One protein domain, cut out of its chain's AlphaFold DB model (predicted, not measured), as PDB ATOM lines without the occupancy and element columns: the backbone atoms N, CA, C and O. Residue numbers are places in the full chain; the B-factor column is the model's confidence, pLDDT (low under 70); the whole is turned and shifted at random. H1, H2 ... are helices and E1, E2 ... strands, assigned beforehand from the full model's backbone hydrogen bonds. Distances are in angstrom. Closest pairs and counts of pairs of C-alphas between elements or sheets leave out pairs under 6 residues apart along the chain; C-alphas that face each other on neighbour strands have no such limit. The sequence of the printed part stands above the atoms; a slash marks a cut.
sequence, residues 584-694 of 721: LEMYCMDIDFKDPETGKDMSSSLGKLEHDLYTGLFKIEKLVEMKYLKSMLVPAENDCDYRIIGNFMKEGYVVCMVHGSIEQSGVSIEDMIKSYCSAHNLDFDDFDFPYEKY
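Overview. This is residues 584 to 694 of the 721 residues of the protein "VIT domain-containing protein" of Candidatus Riflebacteria bacterium GWC2_50_8 (UniProt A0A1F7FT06). With little regular structure, long loops join a small antiparallel hairpin, E1 and E2, near the middle to helix H4 on one side and short helices H1, H2 and H3 spread on the other. Of 111 printed residues, 39 lie in named elements, ordered H1 H2 H3 E1 E2 H4, class mixed. It is compact, radius of gyration of the C-alphas 15.2 A, spanning 47 by 37 by 21 A.

Arrangement. H1, residues 584 to 590, is close to but not clearly touching H3, residues 620 to 625; their closest C-alphas, Leu 584 and Leu 623, are 7.8 A apart. H2, residues 603 to 608, is apart from H1. In the hairpin of E1, residues 642 to 645, and E2, residues 653 to 656, N 643 and O 655, 2.9 A apart, are within hydrogen-bond range. The closest C-alphas of E1 and H4, residues 669 to 680, are Ile 645 and Ile 673, 6.6 A. Every O i to N i+4 pair is within range in H1, H3 and H4, but 0 of 2 in H2, with 1 of 3 O i to N i+3 pairs.

Along the chain. H1 begins at (42.865, -46.518, -13.803); H4, 16.7 A long, ends at (62.066, -42.635, -22.320).

Size, cuts and confidence. The printed part has no cut. The E1 to E2 link is short, the others long. pLDDT is under 70 in 36 residues, among them 591 to 610.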
ATOM      1  N   LEU A 584      42.102 -46.597 -12.556       85.50
ATOM      2  CA  LEU A 584      42.865 -46.518 -13.803       85.50
ATOM      3  C   LEU A 584      43.213 -47.915 -14.327       85.50
ATOM      4  O   LEU A 584      43.014 -48.171 -15.506       85.50
ATOM      5  N   GLU A 585      43.638 -48.843 -13.471       83.75
ATOM      6  CA  GLU A 585      43.923 -50.231 -13.857       83.75
ATOM      7  C   GLU A 585      42.678 -50.944 -14.403       83.75
ATOM      8  O   GLU A 585      42.747 -51.592 -15.446       83.75
ATOM      9  N   MET A 586      41.523 -50.791 -13.747       84.44
ATOM     10  CA  MET A 586      40.252 -51.337 -14.236       84.44
ATOM     11  C   MET A 586      39.862 -50.745 -15.593       84.44
ATOM     12  O   MET A 586      39.456 -51.480 -16.488       84.44
ATOM     13  N   TYR A 587      40.037 -49.434 -15.762       82.00
ATOM     14  CA  TYR A 587      39.836 -48.768 -17.046       82.00
ATOM     15  C   TYR A 587      40.775 -49.320 -18.128       82.00
ATOM     16  O   TYR A 587      40.337 -49.599 -19.241       82.00
ATOM     17  N   CYS A 588      42.050 -49.534 -17.798       76.19
ATOM     18  CA  CYS A 588      43.038 -50.100 -18.713       76.19
ATOM     19  C   CYS A 588      42.735 -51.556 -19.096       76.19
ATOM     20  O   CYS A 588      43.080 -51.956 -20.202       76.19
ATOM     21  N   MET A 589      42.102 -52.342 -18.217       73.50
ATOM     22  CA  MET A 589      41.708 -53.730 -18.506       73.50
ATOM     23  C   MET A 589      40.456 -53.836 -19.385       73.50
ATOM     24  O   MET A 589      40.356 -54.769 -20.179       73.50
ATOM     25  N   ASP A 590      39.514 -52.901 -19.253       71.69
ATOM     26  CA  ASP A 590      38.259 -52.896 -20.020       71.69
ATOM     27  C   ASP A 590      38.426 -52.381 -21.457       71.69
ATOM     28  O   ASP A 590      37.555 -52.582 -22.308       71.69
ATOM     29  N   ILE A 591      39.531 -51.693 -21.743       66.69
ATOM     30  CA  ILE A 591      39.842 -51.234 -23.092       66.69
ATOM     31  C   ILE A 591      40.558 -52.351 -23.842       66.69
ATOM     32  O   ILE A 591      41.728 -52.636 -23.600       66.69
ATOM     33  N   ASP A 592      39.866 -52.951 -24.808       56.09
ATOM     34  CA  ASP A 592      40.487 -53.882 -25.745       56.09
ATOM     35  C   ASP A 592      41.370 -53.087 -26.730       56.09
ATOM     36  O   ASP A 592      40.888 -52.281 -27.531       56.09
ATOM     37  N   PHE A 593      42.694 -53.247 -26.633       57.97
ATOM     38  CA  PHE A 593      43.676 -52.396 -27.333       57.97
ATOM     39  C   PHE A 593      43.755 -52.629 -28.839       57.97
ATOM     40  O   PHE A 593      44.419 -51.873 -29.554       57.97
ATOM     41  N   LYS A 594      43.099 -53.678 -29.327       54.69
ATOM     42  CA  LYS A 594      42.993 -53.980 -30.744       54.69
ATOM     43  C   LYS A 594      41.532 -54.135 -31.092       54.69
ATOM     44  O   LYS A 594      40.819 -54.892 -30.444       54.69
ATOM     45  N   ASP A 595      41.113 -53.442 -32.139       51.72
ATOM     46  CA  ASP A 595      39.807 -53.671 -32.740       51.72
ATOM     47  C   ASP A 595      39.644 -55.178 -33.066       51.72
ATOM     48  O   ASP A 595      40.499 -55.724 -33.774       51.72
ATOM     49  N   PRO A 596      38.616 -55.877 -32.547       49.19
ATOM     50  CA  PRO A 596      38.513 -57.334 -32.682       49.19
ATOM     51  C   PRO A 596      38.337 -57.830 -34.125       49.19
ATOM     52  O   PRO A 596      38.626 -58.993 -34.405       49.19
ATOM     53  N   GLU A 597      37.885 -56.974 -35.048       49.75
ATOM     54  CA  GLU A 597      37.682 -57.325 -36.458       49.75
ATOM     55  C   GLU A 597      38.881 -56.941 -37.344       49.75
ATOM     56  O   GLU A 597      39.145 -57.601 -38.350       49.75
ATOM     57  N   THR A 598      39.634 -55.896 -36.985       58.59
ATOM     58  CA  THR A 598      40.673 -55.302 -37.850       58.59
ATOM     59  C   THR A 598      42.080 -55.284 -37.249       58.59
ATOM     60  O   THR A 598      43.049 -55.020 -37.963       58.59
ATOM     61  N   GLY A 599      42.232 -55.576 -35.954       57.78
ATOM     62  CA  GLY A 599      43.518 -55.687 -35.259       57.78
ATOM     63  C   GLY A 599      44.292 -54.373 -35.087       57.78
ATOM     64  O   GLY A 599      45.458 -54.411 -34.684       57.78
ATOM     65  N   LYS A 600      43.686 -53.221 -35.407       52.81
ATOM     66  CA  LYS A 600      44.320 -51.897 -35.302       52.81
ATOM     67  C   LYS A 600      44.409 -51.419 -33.854       52.81
ATOM     68  O   LYS A 600      43.458 -51.574 -33.094       52.81
ATOM     69  N   ASP A 601      45.537 -50.790 -33.526       55.66
ATOM     70  CA  ASP A 601      45.802 -50.183 -32.220       55.66
ATOM     71  C   ASP A 601      44.857 -48.990 -31.985       55.66
ATOM     72  O   ASP A 601      44.892 -47.984 -32.701       55.66
ATOM     73  N   MET A 602      43.969 -49.143 -31.004       54.16
ATOM     74  CA  MET A 602      42.915 -48.183 -30.658       54.16
ATOM     75  C   MET A 602      43.354 -47.164 -29.597       54.16
ATOM     76  O   MET A 602      42.516 -46.440 -29.058       54.16
ATOM     77  N   SER A 603      44.657 -47.026 -29.338       52.47
ATOM     78  CA  SER A 603      45.230 -45.991 -28.462       52.47
ATOM     79  C   SER A 603      44.781 -44.555 -28.797       52.47
ATOM     80  O   SER A 603      44.735 -43.704 -27.922       52.47
ATOM     81  N   SER A 604      44.318 -44.242 -30.008       47.84
ATOM     82  CA  SER A 604      43.712 -42.922 -30.294       47.84
ATOM     83  C   SER A 604      42.348 -42.675 -29.614       47.84
ATOM     84  O   SER A 604      41.918 -41.528 -29.496       47.84
ATOM     85  N   SER A 605      41.692 -43.715 -29.083       51.50
ATOM     86  CA  SER A 605      40.488 -43.602 -28.241       51.50
ATOM     87  C   SER A 605      40.797 -43.203 -26.784       51.50
ATOM     88  O   SER A 605      39.869 -43.015 -25.993       51.50
ATOM     89  N   LEU A 606      42.084 -43.028 -26.433       51.44
ATOM     90  CA  LEU A 606      42.592 -42.626 -25.107       51.44
ATOM     91  C   LEU A 606      42.152 -41.219 -24.661       51.44
ATOM     92  O   LEU A 606      42.239 -40.904 -23.476       51.44
ATOM     93  N   GLY A 607      41.631 -40.383 -25.566       52.53
ATOM     94  CA  GLY A 607      41.204 -39.008 -25.271       52.53
ATOM     95  C   GLY A 607      40.033 -38.867 -24.285       52.53
ATOM     96  O   GLY A 607      39.650 -37.747 -23.966       52.53
ATOM     97  N   LYS A 608      39.450 -39.966 -23.784       59.88
ATOM     98  CA  LYS A 608      38.302 -39.925 -22.859       59.88
ATOM     99  C   LYS A 608      38.657 -39.538 -21.419       59.88
ATOM    100  O   LYS A 608      37.809 -38.955 -20.752       59.88
ATOM    101  N   LEU A 609      39.874 -39.839 -20.952       67.38
ATOM    102  CA  LEU A 609      40.353 -39.432 -19.617       67.38
ATOM    103  C   LEU A 609      41.046 -38.065 -19.606       67.38
ATOM    104  O   LEU A 609      41.330 -37.543 -18.528       67.38
ATOM    105  N   GLU A 610      41.291 -37.496 -20.794       69.19
ATOM    106  CA  GLU A 610      41.975 -36.213 -20.987       69.19
ATOM    107  C   GLU A 610      43.272 -36.120 -20.161       69.19
ATOM    108  O   GLU A 610      43.492 -35.150 -19.441       69.19
ATOM    109  N   HIS A 611      44.100 -37.170 -20.229       78.50
ATOM    110  CA  HIS A 611      45.403 -37.180 -19.573       78.50
ATOM    111  C   HIS A 611      46.431 -36.413 -20.405       78.50
ATOM    112  O   HIS A 611      46.648 -36.738 -21.575       78.50
ATOM    113  N   ASP A 612      47.097 -35.454 -19.779       78.81
ATOM    114  CA  ASP A 612      48.228 -34.738 -20.351       78.81
ATOM    115  C   ASP A 612      49.530 -35.245 -19.725       78.81
ATOM    116  O   ASP A 612      49.725 -35.160 -18.516       78.81
ATOM    117  N   LEU A 613      50.425 -35.772 -20.563       78.88
ATOM    118  CA  LEU A 613      51.707 -36.325 -20.131       78.88
ATOM    119  C   LEU A 613      52.633 -35.265 -19.516       78.88
ATOM    120  O   LEU A 613      53.369 -35.585 -18.585       78.88
ATOM    121  N   TYR A 614      52.607 -34.035 -20.031       76.56
ATOM    122  CA  TYR A 614      53.555 -32.984 -19.659       76.56
ATOM    123  C   TYR A 614      53.129 -32.241 -18.396       76.56
ATOM    124  O   TYR A 614      53.981 -31.805 -17.630       76.56
ATOM    125  N   THR A 615      51.825 -32.143 -18.137       74.31
ATOM    126  CA  THR A 615      51.300 -31.559 -16.893       74.31
ATOM    127  C   THR A 615      50.880 -32.614 -15.868       74.31
ATOM    128  O   THR A 615      50.656 -32.280 -14.705       74.31
ATOM    129  N   GLY A 616      50.730 -33.879 -16.266       79.81
ATOM    130  CA  GLY A 616      50.227 -34.978 -15.433       79.81
ATOM    131  C   GLY A 616      48.756 -34.856 -15.037       79.81
ATOM    132  O   GLY A 616      48.287 -35.594 -14.168       79.81
ATOM    133  N   LEU A 617      48.020 -33.902 -15.612       82.06
ATOM    134  CA  LEU A 617      46.605 -33.700 -15.325       82.06
ATOM    135  C   LEU A 617      45.775 -34.820 -15.944       82.06
ATOM    136  O   LEU A 617      46.017 -35.225 -17.074       82.06
ATOM    137  N   PHE A 618      44.766 -35.288 -15.215       86.44
ATOM    138  CA  PHE A 618      43.731 -36.187 -15.723       86.44
ATOM    139  C   PHE A 618      42.404 -35.877 -15.029       86.44
ATOM    140  O   PHE A 618      42.378 -35.436 -13.878       86.44
ATOM    141  N   LYS A 619      41.283 -36.099 -15.719       83.62
ATOM    142  CA  LYS A 619      39.957 -35.779 -15.171       83.62
ATOM    143  C   LYS A 619      39.406 -36.933 -14.341       83.62
ATOM    144  O   LYS A 619      38.881 -37.906 -14.883       83.62
ATOM    145  N   ILE A 620      39.465 -36.807 -13.017       88.19
ATOM    146  CA  ILE A 620      38.911 -37.799 -12.076       88.19
ATOM    147  C   ILE A 620      37.390 -37.935 -12.256       88.19
ATOM    148  O   ILE A 620      36.836 -39.025 -12.117       88.19
ATOM    149  N   GLU A 621      36.705 -36.860 -12.649       85.44
ATOM    150  CA  GLU A 621      35.265 -36.853 -12.923       85.44
ATOM    151  C   GLU A 621      34.900 -37.853 -14.025       85.44
ATOM    152  O   GLU A 621      33.865 -38.514 -13.942       85.44
ATOM    153  N   LYS A 622      35.780 -38.039 -15.020       83.19
ATOM    154  CA  LYS A 622      35.569 -39.007 -16.103       83.19
ATOM    155  C   LYS A 622      35.592 -40.443 -15.595       83.19
ATOM    156  O   LYS A 622      34.783 -41.249 -16.046       83.19
ATOM    157  N   LEU A 623      36.425 -40.757 -14.601       85.06
ATOM    158  CA  LEU A 623      36.413 -42.072 -13.951       85.06
ATOM    159  C   LEU A 623      35.091 -42.328 -13.212       85.06
ATOM    160  O   LEU A 623      34.622 -43.466 -13.180       85.06
ATOM    161  N   VAL A 624      34.456 -41.287 -12.662       86.69
ATOM    162  CA  VAL A 624      33.126 -41.394 -12.037       86.69
ATOM    163  C   VAL A 624      32.031 -41.565 -13.093       86.69
ATOM    164  O   VAL A 624      31.207 -42.473 -12.982       86.69
ATOM    165  N   GLU A 625      32.034 -40.745 -14.149       84.38
ATOM    166  CA  GLU A 625      31.079 -40.834 -15.268       84.38
ATOM    167  C   GLU A 625      31.103 -42.217 -15.934       84.38
ATOM    168  O   GLU A 625      30.056 -42.792 -16.242       84.38
ATOM    169  N   MET A 626      32.303 -42.769 -16.118       81.44
ATOM    170  CA  MET A 626      32.532 -44.071 -16.743       81.44
ATOM    171  C   MET A 626      32.358 -45.250 -15.775       81.44
ATOM    172  O   MET A 626      32.506 -46.395 -16.185       81.44
ATOM    173  N   LYS A 627      31.972 -44.984 -14.518       85.38
ATOM    174  CA  LYS A 627      31.693 -45.975 -13.462       85.38
ATOM    175  C   LYS A 627      32.905 -46.792 -12.986       85.38
ATOM    176  O   LYS A 627      32.713 -47.824 -12.347       85.38
ATOM    177  N   TYR A 628      34.124 -46.304 -13.212       84.75
ATOM    178  CA  TYR A 628      35.353 -46.848 -12.611       84.75
ATOM    179  C   TYR A 628      35.576 -46.333 -11.182       84.75
ATOM    180  O   TYR A 628      36.204 -46.999 -10.363       84.75
ATOM    181  N   LEU A 629      34.993 -45.179 -10.846       89.06
ATOM    182  CA  LEU A 629      34.857 -44.673  -9.481       89.06
ATOM    183  C   LEU A 629      33.383 -44.544  -9.103       89.06
ATOM    184  O   LEU A 629      32.558 -44.051  -9.866       89.06
ATOM    185  N   LYS A 630      33.048 -44.945  -7.875       85.75
ATOM    186  CA  LYS A 630      31.674 -44.863  -7.357       85.75
ATOM    187  C   LYS A 630      31.219 -43.420  -7.088       85.75
ATOM    188  O   LYS A 630      30.029 -43.126  -7.172       85.75
ATOM    189  N   SER A 631      32.146 -42.543  -6.716       89.19
ATOM    190  CA  SER A 631      31.916 -41.121  -6.441       89.19
ATOM    191  C   SER A 631      33.235 -40.356  -6.520       89.19
ATOM    192  O   SER A 631      34.304 -40.969  -6.492       89.19
ATOM    193  N   MET A 632      33.162 -39.022  -6.539       86.62
ATOM    194  CA  MET A 632      34.346 -38.181  -6.352       86.62
ATOM    195  C   MET A 632      35.022 -38.488  -5.014       86.62
ATOM    196  O   MET A 632      34.352 -38.759  -4.010       86.62
ATOM    197  N   LEU A 633      36.352 -38.451  -5.014       86.06
ATOM    198  CA  LEU A 633      37.143 -38.613  -3.802       86.06
ATOM    199  C   LEU A 633      37.107 -37.319  -2.997       86.06
ATOM    200  O   LEU A 633      37.238 -36.229  -3.548       86.06
ATOM    201  N   VAL A 634      36.948 -37.449  -1.683       86.50
ATOM    202  CA  VAL A 634      37.124 -36.317  -0.775       86.50
ATOM    203  C   VAL A 634      38.630 -36.156  -0.563       86.50
ATOM    204  O   VAL A 634      39.259 -37.083  -0.035       86.50
ATOM    205  N   PRO A 635      39.239 -35.039  -0.997       81.81
ATOM    206  CA  PRO A 635      40.666 -34.841  -0.813       81.81
ATOM    207  C   PRO A 635      40.988 -34.752   0.686       81.81
ATOM    208  O   PRO A 635      40.203 -34.228   1.478       81.81
ATOM    209  N   ALA A 636      42.137 -35.299   1.094       80.44
ATOM    210  CA  ALA A 636      42.546 -35.311   2.503       80.44
ATOM    211  C   ALA A 636      42.755 -33.888   3.062       80.44
ATOM    212  O   ALA A 636      42.554 -33.652   4.257       80.44
ATOM    213  N   GLU A 637      43.133 -32.961   2.180       77.12
ATOM    214  CA  GLU A 637      43.284 -31.526   2.409       77.12
ATOM    215  C   GLU A 637      42.824 -30.776   1.150       77.12
ATOM    216  O   GLU A 637      42.906 -31.321   0.053       77.12
ATOM    217  N   ASN A 638      42.352 -29.532   1.287       76.12
ATOM    218  CA  ASN A 638      41.793 -28.764   0.162       76.12
ATOM    219  C   ASN A 638      42.794 -28.542  -0.988       76.12
ATOM    220  O   ASN A 638      42.371 -28.357  -2.124       76.12
ATOM    221  N   ASP A 639      44.094 -28.598  -0.687       75.31
ATOM    222  CA  ASP A 639      45.177 -28.354  -1.640       75.31
ATOM    223  C   ASP A 639      45.700 -29.647  -2.304       75.31
ATOM    224  O   ASP A 639      46.613 -29.587  -3.131       75.31
ATOM    225  N   CYS A 640      45.155 -30.829  -1.964       83.25
ATOM    226  CA  CYS A 640      45.556 -32.086  -2.602       83.25
ATOM    227  C   CYS A 640      45.258 -32.055  -4.108       83.25
ATOM    228  O   CYS A 640      44.103 -32.098  -4.526       83.25
ATOM    229  N   ASP A 641      46.322 -32.064  -4.905       85.38
ATOM    230  CA  ASP A 641      46.289 -32.077  -6.368       85.38
ATOM    231  C   ASP A 641      46.862 -33.420  -6.844       85.38
ATOM    232  O   ASP A 641      48.043 -33.700  -6.619       85.38
ATOM    233  N   TYR A 642      46.007 -34.292  -7.388       90.62
ATOM    234  CA  TYR A 642      46.392 -35.628  -7.849       90.62
ATOM    235  C   TYR A 642      46.758 -35.588  -9.330       90.62
ATOM    236  O   TYR A 642      45.962 -35.147 -10.156       90.62
ATOM    237  N   ARG A 643      47.943 -36.095  -9.659       89.38
ATOM    238  CA  ARG A 643      48.492 -36.119 -11.016       89.38
ATOM    239  C   ARG A 643      49.084 -37.480 -11.336       89.38
ATOM    240  O   ARG A 643      49.314 -38.279 -10.433       89.38
ATOM    241  N   ILE A 644      49.323 -37.742 -12.608       87.31
ATOM    242  CA  ILE A 644      49.992 -38.949 -13.081       87.31
ATOM    243  C   ILE A 644      51.378 -38.548 -13.578       87.31
ATOM    244  O   ILE A 644      51.511 -37.658 -14.412       87.31
ATOM    245  N   ILE A 645      52.416 -39.208 -13.069       84.69
ATOM    246  CA  ILE A 645      53.759 -39.126 -13.650       84.69
ATOM    247  C   ILE A 645      53.900 -40.272 -14.639       84.69
ATOM    248  O   ILE A 645      53.782 -41.431 -14.245       84.69
ATOM    249  N   GLY A 646      54.184 -39.947 -15.898       80.31
ATOM    250  CA  GLY A 646      54.430 -40.922 -16.954       80.31
ATOM    251  C   GLY A 646      53.165 -41.502 -17.589       80.31
ATOM    252  O   GLY A 646      52.050 -41.022 -17.402       80.31
ATOM    253  N   ASN A 647      53.332 -42.540 -18.409       78.69
ATOM    254  CA  ASN A 647      52.213 -43.152 -19.119       78.69
ATOM    255  C   ASN A 647      51.455 -44.144 -18.219       78.69
ATOM    256  O   ASN A 647      51.925 -45.265 -18.011       78.69
ATOM    257  N   PHE A 648      50.261 -43.762 -17.750       75.06
ATOM    258  CA  PHE A 648      49.406 -44.580 -16.870       75.06
ATOM    259  C   PHE A 648      48.989 -45.946 -17.437       75.06
ATOM    260  O   PHE A 648      48.527 -46.796 -16.686       75.06
ATOM    261  N   MET A 649      49.173 -46.189 -18.738       66.44
ATOM    262  CA  MET A 649      48.911 -47.491 -19.368       66.44
ATOM    263  C   MET A 649      50.062 -48.489 -19.195       66.44
ATOM    264  O   MET A 649      49.898 -49.671 -19.490       66.44
ATOM    265  N   LYS A 650      51.254 -48.009 -18.825       69.50
ATOM    266  CA  LYS A 650      52.472 -48.823 -18.744       69.50
ATOM    267  C   LYS A 650      53.091 -48.760 -17.358       69.50
ATOM    268  O   LYS A 650      53.040 -49.729 -16.618       69.50
ATOM    269  N   GLU A 651      53.692 -47.625 -17.036       70.12
ATOM    270  CA  GLU A 651      54.541 -47.450 -15.853       70.12
ATOM    271  C   GLU A 651      54.252 -46.133 -15.126       70.12
ATOM    272  O   GLU A 651      55.086 -45.632 -14.377       70.12
ATOM    273  N   GLY A 652      53.087 -45.538 -15.390       76.81
ATOM    274  CA  GLY A 652      52.689 -44.275 -14.792       76.81
ATOM    275  C   GLY A 652      52.166 -44.445 -13.371       76.81
ATOM    276  O   GLY A 652      51.453 -45.401 -13.069       76.81
ATOM    277  N   TYR A 653      52.482 -43.482 -12.508       83.00
ATOM    278  CA  TYR A 653      52.095 -43.501 -11.098       83.00
ATOM    279  C   TYR A 653      51.227 -42.300 -10.743       83.00
ATOM    280  O   TYR A 653      51.545 -41.169 -11.109       83.00
ATOM    281  N   VAL A 654      50.162 -42.537  -9.973       88.62
ATOM    282  CA  VAL A 654      49.363 -41.467  -9.372       88.62
ATOM    283  C   VAL A 654      50.137 -40.901  -8.188       88.62
ATOM    284  O   VAL A 654      50.482 -41.620  -7.250       88.62
ATOM    285  N   VAL A 655      50.372 -39.597  -8.220       87.44
ATOM    286  CA  VAL A 655      51.058 -38.833  -7.181       87.44
ATOM    287  C   VAL A 655      50.173 -37.698  -6.691       87.44
ATOM    288  O   VAL A 655      49.300 -37.213  -7.408       87.44
ATOM    289  N   CYS A 656      50.403 -37.244  -5.464       88.69
ATOM    290  CA  CYS A 656      49.849 -35.984  -4.987       88.69
ATOM    291  C   CYS A 656      50.944 -34.921  -4.982       88.69
ATOM    292  O   CYS A 656      51.973 -35.110  -4.338       88.69
ATOM    293  N   MET A 657      50.697 -33.768  -5.604       82.12
ATOM    294  CA  MET A 657      51.674 -32.672  -5.663       82.12
ATOM    295  C   MET A 657      52.013 -32.078  -4.289       82.12
ATOM    296  O   MET A 657      53.011 -31.386  -4.173       82.12
ATOM    297  N   VAL A 658      51.222 -32.367  -3.250       79.00
ATOM    298  CA  VAL A 658      51.464 -31.924  -1.863       79.00
ATOM    299  C   VAL A 658      52.093 -33.028  -1.005       79.00
ATOM    300  O   VAL A 658      53.026 -32.765  -0.251       79.00
ATOM    301  N   HIS A 659      51.592 -34.264  -1.116       79.25
ATOM    302  CA  HIS A 659      51.951 -35.383  -0.229       79.25
ATOM    303  C   HIS A 659      52.930 -36.396  -0.854       79.25
ATOM    304  O   HIS A 659      53.328 -37.347  -0.187       79.25
ATOM    305  N   GLY A 660      53.322 -36.206  -2.116       79.56
ATOM    306  CA  GLY A 660      54.252 -37.077  -2.831       79.56
ATOM    307  C   GLY A 660      53.620 -38.364  -3.365       79.56
ATOM    308  O   GLY A 660      52.412 -38.438  -3.610       79.56
ATOM    309  N   SER A 661      54.472 -39.367  -3.580       77.94
ATOM    310  CA  SER A 661      54.110 -40.683  -4.111       77.94
ATOM    311  C   SER A 661      54.170 -41.760  -3.034       77.94
ATOM    312  O   SER A 661      55.003 -41.712  -2.128       77.94
ATOM    313  N   ILE A 662      53.307 -42.767  -3.167       69.31
ATOM    314  CA  ILE A 662      53.294 -43.933  -2.286       69.31
ATOM    315  C   ILE A 662      54.216 -45.063  -2.760       69.31
ATOM    316  O   ILE A 662      54.774 -45.782  -1.934       69.31
ATOM    317  N   GLU A 663      54.390 -45.200  -4.075       62.53
ATOM    318  CA  GLU A 663      55.160 -46.285  -4.699       62.53
ATOM    319  C   GLU A 663      56.674 -46.037  -4.592       62.53
ATOM    320  O   GLU A 663      57.465 -46.975  -4.533       62.53
ATOM    321  N   GLN A 664      57.086 -44.766  -4.489       64.06
ATOM    322  CA  GLN A 664      58.484 -44.350  -4.323       64.06
ATOM    323  C   GLN A 664      58.654 -43.446  -3.096       64.06
ATOM    324  O   GLN A 664      59.011 -42.272  -3.185       64.06
ATOM    325  N   SER A 665      58.371 -44.007  -1.917       57.22
ATOM    326  CA  SER A 665      58.504 -43.300  -0.639       57.22
ATOM    327  C   SER A 665      59.922 -42.737  -0.448       57.22
ATOM    328  O   SER A 665      60.875 -43.494  -0.271       57.22
ATOM    329  N   GLY A 666      60.046 -41.408  -0.402       56.75
ATOM    330  CA  GLY A 666      61.305 -40.696  -0.137       56.75
ATOM    331  C   GLY A 666      62.022 -40.139  -1.370       56.75
ATOM    332  O   GLY A 666      63.055 -39.495  -1.205       56.75
ATOM    333  N   VAL A 667      61.481 -40.343  -2.573       63.94
ATOM    334  CA  VAL A 667      61.970 -39.730  -3.818       63.94
ATOM    335  C   VAL A 667      61.140 -38.477  -4.113       63.94
ATOM    336  O   VAL A 667      59.923 -38.483  -3.916       63.94
ATOM    337  N   SER A 668      61.780 -37.381  -4.529       73.44
ATOM    338  CA  SER A 668      61.050 -36.163  -4.891       73.44
ATOM    339  C   SER A 668      60.271 -36.350  -6.198       73.44
ATOM    340  O   SER A 668      60.693 -37.110  -7.065       73.44
ATOM    341  N   ILE A 669      59.143 -35.647  -6.368       74.56
ATOM    342  CA  ILE A 669      58.375 -35.684  -7.630       74.56
ATOM    343  C   ILE A 669      59.254 -35.266  -8.822       74.56
ATOM    344  O   ILE A 669      59.156 -35.853  -9.897       74.56
ATOM    345  N   GLU A 670      60.154 -34.304  -8.612       75.62
ATOM    346  CA  GLU A 670      61.112 -33.844  -9.619       75.62
ATOM    347  C   GLU A 670      62.071 -34.966 -10.054       75.62
ATOM    348  O   GLU A 670      62.265 -35.195 -11.246       75.62
ATOM    349  N   ASP A 671      62.616 -35.725  -9.098       79.00
ATOM    350  CA  ASP A 671      63.502 -36.858  -9.384       79.00
ATOM    351  C   ASP A 671      62.757 -38.011 -10.071       79.00
ATOM    352  O   ASP A 671      63.318 -38.669 -10.952       79.00
ATOM    353  N   MET A 672      61.484 -38.235  -9.721       79.06
ATOM    354  CA  MET A 672      60.634 -39.222 -10.398       79.06
ATOM    355  C   MET A 672      60.448 -38.876 -11.881       79.06
ATOM    356  O   MET A 672      60.581 -39.754 -12.735       79.06
ATOM    357  N   ILE A 673      60.194 -37.603 -12.199       79.19
ATOM    358  CA  ILE A 673      60.037 -37.136 -13.584       79.19
ATOM    359  C   ILE A 673      61.377 -37.207 -14.321       79.19
ATOM    360  O   ILE A 673      61.423 -37.768 -15.410       79.19
ATOM    361  N   LYS A 674      62.492 -36.766 -13.720       78.88
ATOM    362  CA  LYS A 674      63.836 -36.900 -14.327       78.88
ATOM    363  C   LYS A 674      64.183 -38.350 -14.644       78.88
ATOM    364  O   LYS A 674      64.728 -38.637 -15.711       78.88
ATOM    365  N   SER A 675      63.850 -39.272 -13.740       82.50
ATOM    366  CA  SER A 675      64.052 -40.703 -13.966       82.50
ATOM    367  C   SER A 675      63.198 -41.221 -15.125       82.50
ATOM    368  O   SER A 675      63.695 -42.005 -15.933       82.50
ATOM    369  N   TYR A 676      61.943 -40.780 -15.233       83.88
ATOM    370  CA  TYR A 676      61.062 -41.125 -16.348       83.88
ATOM    371  C   TYR A 676      61.565 -40.534 -17.679       83.88
ATOM    372  O   TYR A 676      61.685 -41.256 -18.668       83.88
ATOM    373  N   CYS A 677      61.953 -39.256 -17.709       82.56
ATOM    374  CA  CYS A 677      62.510 -38.597 -18.895       82.56
ATOM    375  C   CYS A 677      63.772 -39.303 -19.401       82.56
ATOM    376  O   CYS A 677      63.896 -39.569 -20.596       82.56
ATOM    377  N   SER A 678      64.670 -39.680 -18.485       84.31
ATOM    378  CA  SER A 678      65.892 -40.430 -18.798       84.31
ATOM    379  C   SER A 678      65.596 -41.821 -19.375       84.31
ATOM    380  O   SER A 678      66.233 -42.239 -20.341       84.31
ATOM    381  N   ALA A 679      64.589 -42.524 -18.843       83.94
ATOM    382  CA  ALA A 679      64.200 -43.854 -19.317       83.94
ATOM    383  C   ALA A 679      63.523 -43.844 -20.703       83.94
ATOM    384  O   ALA A 679      63.654 -44.816 -21.447       83.94
ATOM    385  N   HIS A 680      62.835 -42.754 -21.067       81.25
ATOM    386  CA  HIS A 680      62.066 -42.635 -22.320       81.25
ATOM    387  C   HIS A 680      62.654 -41.656 -23.341       81.25
ATOM    388  O   HIS A 680      62.041 -41.432 -24.383       81.25
ATOM    389  N   ASN A 681      63.844 -41.108 -23.077       82.69
ATOM    390  CA  ASN A 681      64.526 -40.129 -23.928       82.69
ATOM    391  C   ASN A 681      63.646 -38.897 -24.245       82.69
ATOM    392  O   ASN A 681      63.502 -38.503 -25.405       82.69
ATOM    393  N   LEU A 682      63.033 -38.330 -23.201       81.06
ATOM    394  CA  LEU A 682      62.216 -37.110 -23.241       81.06
ATOM    395  C   LEU A 682      62.981 -35.941 -22.609       81.06
ATOM    396  O   LEU A 682      63.817 -36.163 -21.730       81.06
ATOM    397  N   ASP A 683      62.689 -34.709 -23.030       71.56
ATOM    398  CA  ASP A 683      63.241 -33.519 -22.381       71.56
ATOM    399  C   ASP A 683      62.514 -33.269 -21.055       71.56
ATOM    400  O   ASP A 683      61.290 -33.358 -20.975       71.56
ATOM    401  N   PHE A 684      63.274 -33.009 -19.993       67.75
ATOM    402  CA  PHE A 684      62.717 -32.692 -18.682       67.75
ATOM    403  C   PHE A 684      62.060 -31.306 -18.672       67.75
ATOM    404  O   PHE A 684      61.041 -31.129 -18.007       67.75
ATOM    405  N   ASP A 685      62.596 -30.357 -19.444       66.25
ATOM    406  CA  ASP A 685      62.124 -28.968 -19.462       66.25
ATOM    407  C   ASP A 685      60.746 -28.811 -20.139       66.25
ATOM    408  O   ASP A 685      60.087 -27.784 -19.977       66.25
ATOM    409  N   ASP A 686      60.270 -29.847 -20.839       64.50
ATOM    410  CA  ASP A 686      58.936 -29.887 -21.445       64.50
ATOM    411  C   ASP A 686      57.813 -30.191 -20.424       64.50
ATOM    412  O   ASP A 686      56.634 -30.099 -20.767       64.50
ATOM    413  N   PHE A 687      58.137 -30.575 -19.179       75.44
ATOM    414  CA  PHE A 687      57.160 -30.980 -18.155       75.44
ATOM    415  C   PHE A 687      56.765 -29.819 -17.219       75.44
ATOM    416  O   PHE A 687      57.565 -29.356 -16.404       75.44
ATOM    417  N   ASP A 688      55.491 -29.417 -17.257       72.38
ATOM    418  CA  ASP A 688      54.910 -28.292 -16.504       72.38
ATOM    419  C   ASP A 688      54.042 -28.774 -15.321       72.38
ATOM    420  O   ASP A 688      52.804 -28.740 -15.321       72.38
ATOM    421  N   PHE A 689      54.716 -29.290 -14.292       74.69
ATOM    422  CA  PHE A 689      54.100 -29.644 -13.014       74.69
ATOM    423  C   PHE A 689      54.235 -28.476 -12.017       74.69
ATOM    424  O   PHE A 689      55.246 -27.780 -12.026       74.69
ATOM    425  N   PRO A 690      53.272 -28.271 -11.095       65.19
ATOM    426  CA  PRO A 690      53.325 -27.209 -10.091       65.19
ATOM    427  C   PRO A 690      54.282 -27.601  -8.958       65.19
ATOM    428  O   PRO A 690      53.860 -27.940  -7.846       65.19
ATOM    429  N   TYR A 691      55.580 -27.629  -9.255       61.19
ATOM    430  CA  TYR A 691      56.640 -28.017  -8.325       61.19
ATOM    431  C   TYR A 691      56.650 -27.138  -7.070       61.19
ATOM    432  O   TYR A 691      56.994 -27.608  -5.990       61.19
ATOM    433  N   GLU A 692      56.177 -25.895  -7.171       51.97
ATOM    434  CA  GLU A 692      55.996 -24.974  -6.051       51.97
ATOM    435  C   GLU A 692      54.982 -25.454  -5.009       51.97
ATOM    436  O   GLU A 692      55.014 -24.962  -3.884       51.97
ATOM    437  N   LYS A 693      54.092 -26.400  -5.348       52.06
ATOM    438  CA  LYS A 693      53.175 -27.037  -4.389       52.06
ATOM    439  C   LYS A 693      53.847 -28.172  -3.616       52.06
ATOM    440  O   LYS A 693      53.403 -28.490  -2.509       52.06
ATOM    441  N   TYR A 694      54.925 -28.742  -4.151       50.47
ATOM    442  CA  TYR A 694      55.658 -29.835  -3.527       50.47
ATOM    443  C   TYR A 694      56.464 -29.331  -2.327       50.47
ATOM    444  O   TYR A 694      57.284 -28.427  -2.440       50.47
TER     445      TYR A 694